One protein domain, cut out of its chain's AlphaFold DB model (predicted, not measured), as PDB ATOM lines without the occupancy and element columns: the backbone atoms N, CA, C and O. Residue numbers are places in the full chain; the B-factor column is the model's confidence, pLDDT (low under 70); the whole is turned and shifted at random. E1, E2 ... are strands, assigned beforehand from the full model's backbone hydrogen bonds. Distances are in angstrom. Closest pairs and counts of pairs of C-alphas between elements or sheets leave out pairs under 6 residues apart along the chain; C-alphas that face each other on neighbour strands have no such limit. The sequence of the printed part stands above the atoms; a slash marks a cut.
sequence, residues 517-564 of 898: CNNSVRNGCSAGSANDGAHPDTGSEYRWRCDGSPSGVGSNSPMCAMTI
ATOM      1  N   CYS A 517      -5.500  32.259  38.398       94.12
ATOM      2  CA  CYS A 517      -5.190  30.926  38.901       94.12
ATOM      3  C   CYS A 517      -4.250  30.159  37.960       94.12
ATOM      4  O   CYS A 517      -4.324  30.280  36.734       94.12
ATOM      5  N   ASN A 518      -3.395  29.312  38.528       94.06
ATOM      6  CA  ASN A 518      -2.771  28.191  37.830       94.06
ATOM      7  C   ASN A 518      -3.127  26.896  38.572       94.06
ATOM      8  O   ASN A 518      -2.430  26.485  39.491       94.06
ATOM      9  N   ASN A 519      -4.201  26.238  38.136       93.06
ATOM     10  CA  ASN A 519      -4.756  25.051  38.798       93.06
ATOM     11  C   ASN A 519      -3.960  23.752  38.547       93.06
ATOM     12  O   ASN A 519      -4.396  22.678  38.951       93.06
ATOM     13  N   SER A 520      -2.815  23.828  37.859       88.75
ATOM     14  CA  SER A 520      -1.985  22.656  37.538       88.75
ATOM     15  C   SER A 520      -0.967  22.316  38.626       88.75
ATOM     16  O   SER A 520      -0.347  21.258  38.568       88.75
ATOM     17  N   VAL A 521      -0.757  23.217  39.587       88.56
ATOM     18  CA  VAL A 521       0.161  23.039  40.716       88.56
ATOM     19  C   VAL A 521      -0.490  23.599  41.976       88.56
ATOM     20  O   VAL A 521      -1.238  24.577  41.911       88.56
ATOM     21  N   ARG A 522      -0.222  22.978  43.128       90.38
ATOM     22  CA  ARG A 522      -0.770  23.425  44.411       90.38
ATOM     23  C   ARG A 522      -0.305  24.855  44.680       90.38
ATOM     24  O   ARG A 522       0.883  25.138  44.535       90.38
ATOM     25  N   ASN A 523      -1.227  25.733  45.073       91.69
ATOM     26  CA  ASN A 523      -0.959  27.155  45.318       91.69
ATOM     27  C   ASN A 523      -0.373  27.876  44.091       91.69
ATOM     28  O   ASN A 523       0.412  28.814  44.213       91.69
ATOM     29  N   GLY A 524      -0.742  27.431  42.887       91.75
ATOM     30  CA  GLY A 524      -0.273  28.012  41.638       91.75
ATOM     31  C   GLY A 524      -1.006  29.295  41.260       91.75
ATOM     32  O   GLY A 524      -2.234  29.327  41.156       91.75
ATOM     33  N   CYS A 525      -0.248  30.337  40.929       93.88
ATOM     34  CA  CYS A 525      -0.765  31.556  40.310       93.88
ATOM     35  C   CYS A 525      -0.079  31.778  38.963       93.88
ATOM     36  O   CYS A 525       1.139  31.664  38.854       93.88
ATOM     37  N   SER A 526      -0.867  32.053  37.921       92.25
ATOM     38  CA  SER A 526      -0.339  32.489  36.620       92.25
ATOM     39  C   SER A 526      -0.044  33.993  36.614       92.25
ATOM     40  O   SER A 526       0.826  34.442  35.875       92.25
ATOM     41  N   ALA A 527      -0.730  34.748  37.474       88.19
ATOM     42  CA  ALA A 527      -0.433  36.132  37.821       88.19
ATOM     43  C   ALA A 527      -0.864  36.391  39.272       88.19
ATOM     44  O   ALA A 527      -1.880  35.845  39.715       88.19
ATOM     45  N   GLY A 528      -0.122  37.232  39.991       87.94
ATOM     46  CA  GLY A 528      -0.363  37.510  41.408       87.94
ATOM     47  C   GLY A 528       0.324  36.523  42.352       87.94
ATOM     48  O   GLY A 528       1.070  35.640  41.924       87.94
ATOM     49  N   SER A 529       0.075  36.686  43.647       90.50
ATOM     50  CA  SER A 529       0.715  35.904  44.710       90.50
ATOM     51  C   SER A 529      -0.269  34.931  45.347       90.50
ATOM     52  O   SER A 529      -1.423  35.271  45.598       90.50
ATOM     53  N   ALA A 530       0.176  33.706  45.621       91.25
ATOM     54  CA  ALA A 530      -0.688  32.683  46.189       91.25
ATOM     55  C   ALA A 530      -1.067  32.997  47.642       91.25
ATOM     56  O   ALA A 530      -0.218  33.163  48.517       91.25
ATOM     57  N   ASN A 531      -2.367  33.022  47.892       91.25
ATOM     58  CA  ASN A 531      -2.995  33.181  49.188       91.25
ATOM     59  C   ASN A 531      -3.775  31.900  49.499       91.25
ATOM     60  O   ASN A 531      -4.973  31.792  49.235       91.25
ATOM     61  N   ASP A 532      -3.055  30.921  50.043       89.00
ATOM     62  CA  ASP A 532      -3.590  29.599  50.384       89.00
ATOM     63  C   ASP A 532      -4.740  29.710  51.396       89.00
ATOM     64  O   ASP A 532      -5.870  29.325  51.136       89.00
ATOM     65  N   GLY A 533      -4.535  30.433  52.500       83.19
ATOM     66  CA  GLY A 533      -5.572  30.558  53.530       83.19
ATOM     67  C   GLY A 533      -6.770  31.455  53.175       83.19
ATOM     68  O   GLY A 533      -7.505  31.832  54.088       83.19
ATOM     69  N   ALA A 534      -6.917  31.934  51.933       87.12
ATOM     70  CA  ALA A 534      -8.089  32.710  51.513       87.12
ATOM     71  C   ALA A 534      -9.340  31.830  51.433       87.12
ATOM     72  O   ALA A 534     -10.448  32.302  51.692       87.12
ATOM     73  N   HIS A 535      -9.152  30.557  51.090       86.81
ATOM     74  CA  HIS A 535     -10.188  29.542  51.067       86.81
ATOM     75  C   HIS A 535      -9.645  28.290  51.763       86.81
ATOM     76  O   HIS A 535      -8.523  27.904  51.487       86.81
ATOM     77  N   PRO A 536     -10.393  27.648  52.673       89.19
ATOM     78  CA  PRO A 536      -9.902  26.441  53.333       89.19
ATOM     79  C   PRO A 536      -9.841  25.273  52.343       89.19
ATOM     80  O   PRO A 536     -10.744  25.140  51.517       89.19
ATOM     81  N   ASP A 537      -8.865  24.380  52.463       90.62
ATOM     82  CA  ASP A 537      -8.832  23.122  51.705       90.62
ATOM     83  C   ASP A 537     -10.065  22.239  51.993       90.62
ATOM     84  O   ASP A 537     -10.783  22.411  52.984       90.62
ATOM     85  N   THR A 538     -10.343  21.285  51.104       89.56
ATOM     86  CA  THR A 538     -11.309  20.197  51.352       89.56
ATOM     87  C   THR A 538     -10.594  18.854  51.409       89.56
ATOM     88  O   THR A 538      -9.427  18.753  51.054       89.56
ATOM     89  N   GLY A 539     -11.312  17.785  51.769       82.75
ATOM     90  CA  GLY A 539     -10.767  16.425  51.688       82.75
ATOM     91  C   GLY A 539     -10.410  15.952  50.269       82.75
ATOM     92  O   GLY A 539      -9.793  14.904  50.139       82.75
ATOM     93  N   SER A 540     -10.789  16.685  49.215       84.31
ATOM     94  CA  SER A 540     -10.551  16.303  47.813       84.31
ATOM     95  C   SER A 540      -9.813  17.353  46.980       84.31
ATOM     96  O   SER A 540      -9.375  17.045  45.873       84.31
ATOM     97  N   GLU A 541      -9.674  18.587  47.464       89.81
ATOM     98  CA  GLU A 541      -9.092  19.708  46.715       89.81
ATOM     99  C   GLU A 541      -8.270  20.621  47.623       89.81
ATOM    100  O   GLU A 541      -8.765  21.053  48.669       89.81
ATOM    101  N   TYR A 542      -7.071  20.975  47.158       91.69
ATOM    102  CA  TYR A 542      -6.360  22.169  47.591       91.69
ATOM    103  C   TYR A 542      -7.073  23.395  47.023       91.69
ATOM    104  O   TYR A 542      -7.357  23.415  45.821       91.69
ATOM    105  N   ARG A 543      -7.370  24.406  47.839       94.25
ATOM    106  CA  ARG A 543      -8.081  25.620  47.419       94.25
ATOM    107  C   ARG A 543      -7.344  26.856  47.899       94.25
ATOM    108  O   ARG A 543      -7.004  26.958  49.060       94.25
ATOM    109  N   TRP A 544      -7.173  27.828  47.011       94.50
ATOM    110  CA  TRP A 544      -6.495  29.085  47.324       94.50
ATOM    111  C   TRP A 544      -7.117  30.245  46.549       94.50
ATOM    112  O   TRP A 544      -8.034  30.077  45.741       94.50
ATOM    113  N   ARG A 545      -6.609  31.450  46.779       94.56
ATOM    114  CA  ARG A 545      -6.835  32.613  45.921       94.56
ATOM    115  C   ARG A 545      -5.486  33.147  45.470       94.56
ATOM    116  O   ARG A 545      -4.526  33.071  46.222       94.56
ATOM    117  N   CYS A 546      -5.394  33.691  44.272       94.44
ATOM    118  CA  CYS A 546      -4.260  34.514  43.879       94.44
ATOM    119  C   CYS A 546      -4.616  35.968  44.185       94.44
ATOM    120  O   CYS A 546      -5.626  36.479  43.695       94.44
ATOM    121  N   ASP A 547      -3.822  36.611  45.028       90.00
ATOM    122  CA  ASP A 547      -3.968  38.029  45.322       90.00
ATOM    123  C   ASP A 547      -3.306  38.860  44.223       90.00
ATOM    124  O   ASP A 547      -2.271  38.469  43.674       90.00
ATOM    125  N   GLY A 548      -3.944  39.985  43.886       85.06
ATOM    126  CA  GLY A 548      -3.393  40.994  42.982       85.06
ATOM    127  C   GLY A 548      -2.203  41.730  43.603       85.06
ATOM    128  O   GLY A 548      -1.511  41.198  44.471       85.06
ATOM    129  N   SER A 549      -1.935  42.961  43.172       80.25
ATOM    130  CA  SER A 549      -0.780  43.695  43.703       80.25
ATOM    131  C   SER A 549      -0.882  43.947  45.218       80.25
ATOM    132  O   SER A 549      -1.975  44.241  45.712       80.25
ATOM    133  N   PRO A 550       0.249  43.917  45.959       64.69
ATOM    134  CA  PRO A 550       0.286  44.115  47.417       64.69
ATOM    135  C   PRO A 550      -0.314  45.447  47.888       64.69
ATOM    136  O   PRO A 550      -0.778  45.566  49.015       64.69
ATOM    137  N   SER A 551      -0.316  46.444  47.006       63.00
ATOM    138  CA  SER A 551      -0.874  47.783  47.196       63.00
ATOM    139  C   SER A 551      -2.405  47.848  47.109       63.00
ATOM    140  O   SER A 551      -2.973  48.926  47.251       63.00
ATOM    141  N   GLY A 552      -3.091  46.726  46.860       65.94
ATOM    142  CA  GLY A 552      -4.554  46.678  46.754       65.94
ATOM    143  C   GLY A 552      -5.112  47.151  45.408       65.94
ATOM    144  O   GLY A 552      -6.329  47.247  45.257       65.94
ATOM    145  N   VAL A 553      -4.247  47.419  44.425       68.81
ATOM    146  CA  VAL A 553      -4.635  47.775  43.053       68.81
ATOM    147  C   VAL A 553      -4.528  46.583  42.108       68.81
ATOM    148  O   VAL A 553      -3.489  45.938  41.987       68.81
ATOM    149  N   GLY A 554      -5.633  46.297  41.421       74.12
ATOM    150  CA  GLY A 554      -5.841  45.061  40.664       74.12
ATOM    151  C   GLY A 554      -6.863  44.142  41.339       74.12
ATOM    152  O   GLY A 554      -7.231  44.324  42.498       74.12
ATOM    153  N   SER A 555      -7.380  43.168  40.594       85.69
ATOM    154  CA  SER A 555      -8.382  42.226  41.106       85.69
ATOM    155  C   SER A 555      -7.748  40.939  41.627       85.69
ATOM    156  O   SER A 555      -6.903  40.351  40.949       85.69
ATOM    157  N   ASN A 556      -8.228  40.440  42.767       91.56
ATOM    158  CA  ASN A 556      -7.929  39.073  43.193       91.56
ATOM    159  C   ASN A 556      -8.585  38.067  42.238       91.56
ATOM    160  O   ASN A 556      -9.645  38.335  41.666       91.56
ATOM    161  N   SER A 557      -7.980  36.892  42.094       91.00
ATOM    162  CA  SER A 557      -8.569  35.814  41.307       91.00
ATOM    163  C   SER A 557      -9.859  35.295  41.966       91.00
ATOM    164  O   SER A 557     -10.059  35.466  43.174       91.00
ATOM    165  N   PRO A 558     -10.726  34.585  41.222       89.56
ATOM    166  CA  PRO A 558     -11.709  33.699  41.841       89.56
ATOM    167  C   PRO A 558     -11.011  32.582  42.641       89.56
ATOM    168  O   PRO A 558      -9.783  32.458  42.620       89.56
ATOM    169  N   MET A 559     -11.797  31.752  43.334       92.25
ATOM    170  CA  MET A 559     -11.282  30.572  44.033       92.25
ATOM    171  C   MET A 559     -10.548  29.656  43.047       92.25
ATOM    172  O   MET A 559     -11.141  29.138  42.098       92.25
ATOM    173  N   CYS A 560      -9.259  29.467  43.292       94.38
ATOM    174  CA  CYS A 560      -8.413  28.515  42.597       94.38
ATOM    175  C   CYS A 560      -8.508  27.162  43.302       94.38
ATOM    176  O   CYS A 560      -8.684  27.110  44.523       94.38
ATOM    177  N   ALA A 561      -8.409  26.073  42.544       93.06
ATOM    178  CA  ALA A 561      -8.504  24.733  43.106       93.06
ATOM    179  C   ALA A 561      -7.677  23.727  42.308       93.06
ATOM    180  O   ALA A 561      -7.616  23.792  41.079       93.06
ATOM    181  N   MET A 562      -7.081  22.774  43.019       91.06
ATOM    182  CA  MET A 562      -6.386  21.619  42.461       91.06
ATOM    183  C   MET A 562      -6.807  20.372  43.231       91.06
ATOM    184  O   MET A 562      -6.757  20.354  44.457       91.06
ATOM    185  N   THR A 563      -7.195  19.314  42.525       90.75
ATOM    186  CA  THR A 563      -7.541  18.032  43.151       90.75
ATOM    187  C   THR A 563      -6.340  17.460  43.906       90.75
ATOM    188  O   THR A 563      -5.232  17.446  43.372       90.75
ATOM    189  N   ILE A 564      -6.554  16.989  45.137       88.44
ATOM    190  CA  ILE A 564      -5.504  16.365  45.951       88.44
ATOM    191  C   ILE A 564      -5.119  15.024  45.298       88.44
ATOM    192  O   ILE A 564      -5.987  14.153  45.148       88.44
TER     193      ILE A 564
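What this domain is: This is residues 517 to 564 of the 898 residues of the protein "HintN domain-containing protein" of Micavibrio sp (UniProt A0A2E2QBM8). With little regular structure, this is a small elongated domain in which E2 and E4 pair with different parts of a longer strand, E3, and the loop of residues 548 to 559 runs out to one end and back. The printed part has 48 residues, no named helix and strands E1 to E4 in chain order; 17 residues are in these, the class all strand. The antiparallel sheet E2, E3, E4 is a meander, each strand the antiparallel neighbour of the one before. It is compact, radius of gyration of the C-alphas 10.2 A, spans 33 by 18 by 12 A.

How they stand to each other: Inner strand E3, residues 541 to 547, forms a hairpin with E4, residues 560 to 563; N 542 and O 562 are within hydrogen-bond range at 2.8 A. E3 also forms a hairpin with E2, residues 529 to 531; N 531 and O 545 are within range at 2.7 A. E2 and E4 are apart. E1, residues 525 to 527, pairs with no named strand; its closest C-alpha to E3 is Cys 525, 5.8 A from that of Cys 546.

Where its parts are: E3 is 19.1 A long, E4 10.5 A, E2 6.4 A and E1 5.2 A. C-alpha 525 is at (-0.765, 31.556, 40.310), C-alpha 563 at (-7.541, 18.032, 43.151).

The domain as a whole: The farthest C-alphas, Gly 539 and Ser 551, are 33.2 A apart. The printed part has no cut. The link E3 to E4 is long, 12 residues; within it, residues 550 to 553 have pLDDT under 70.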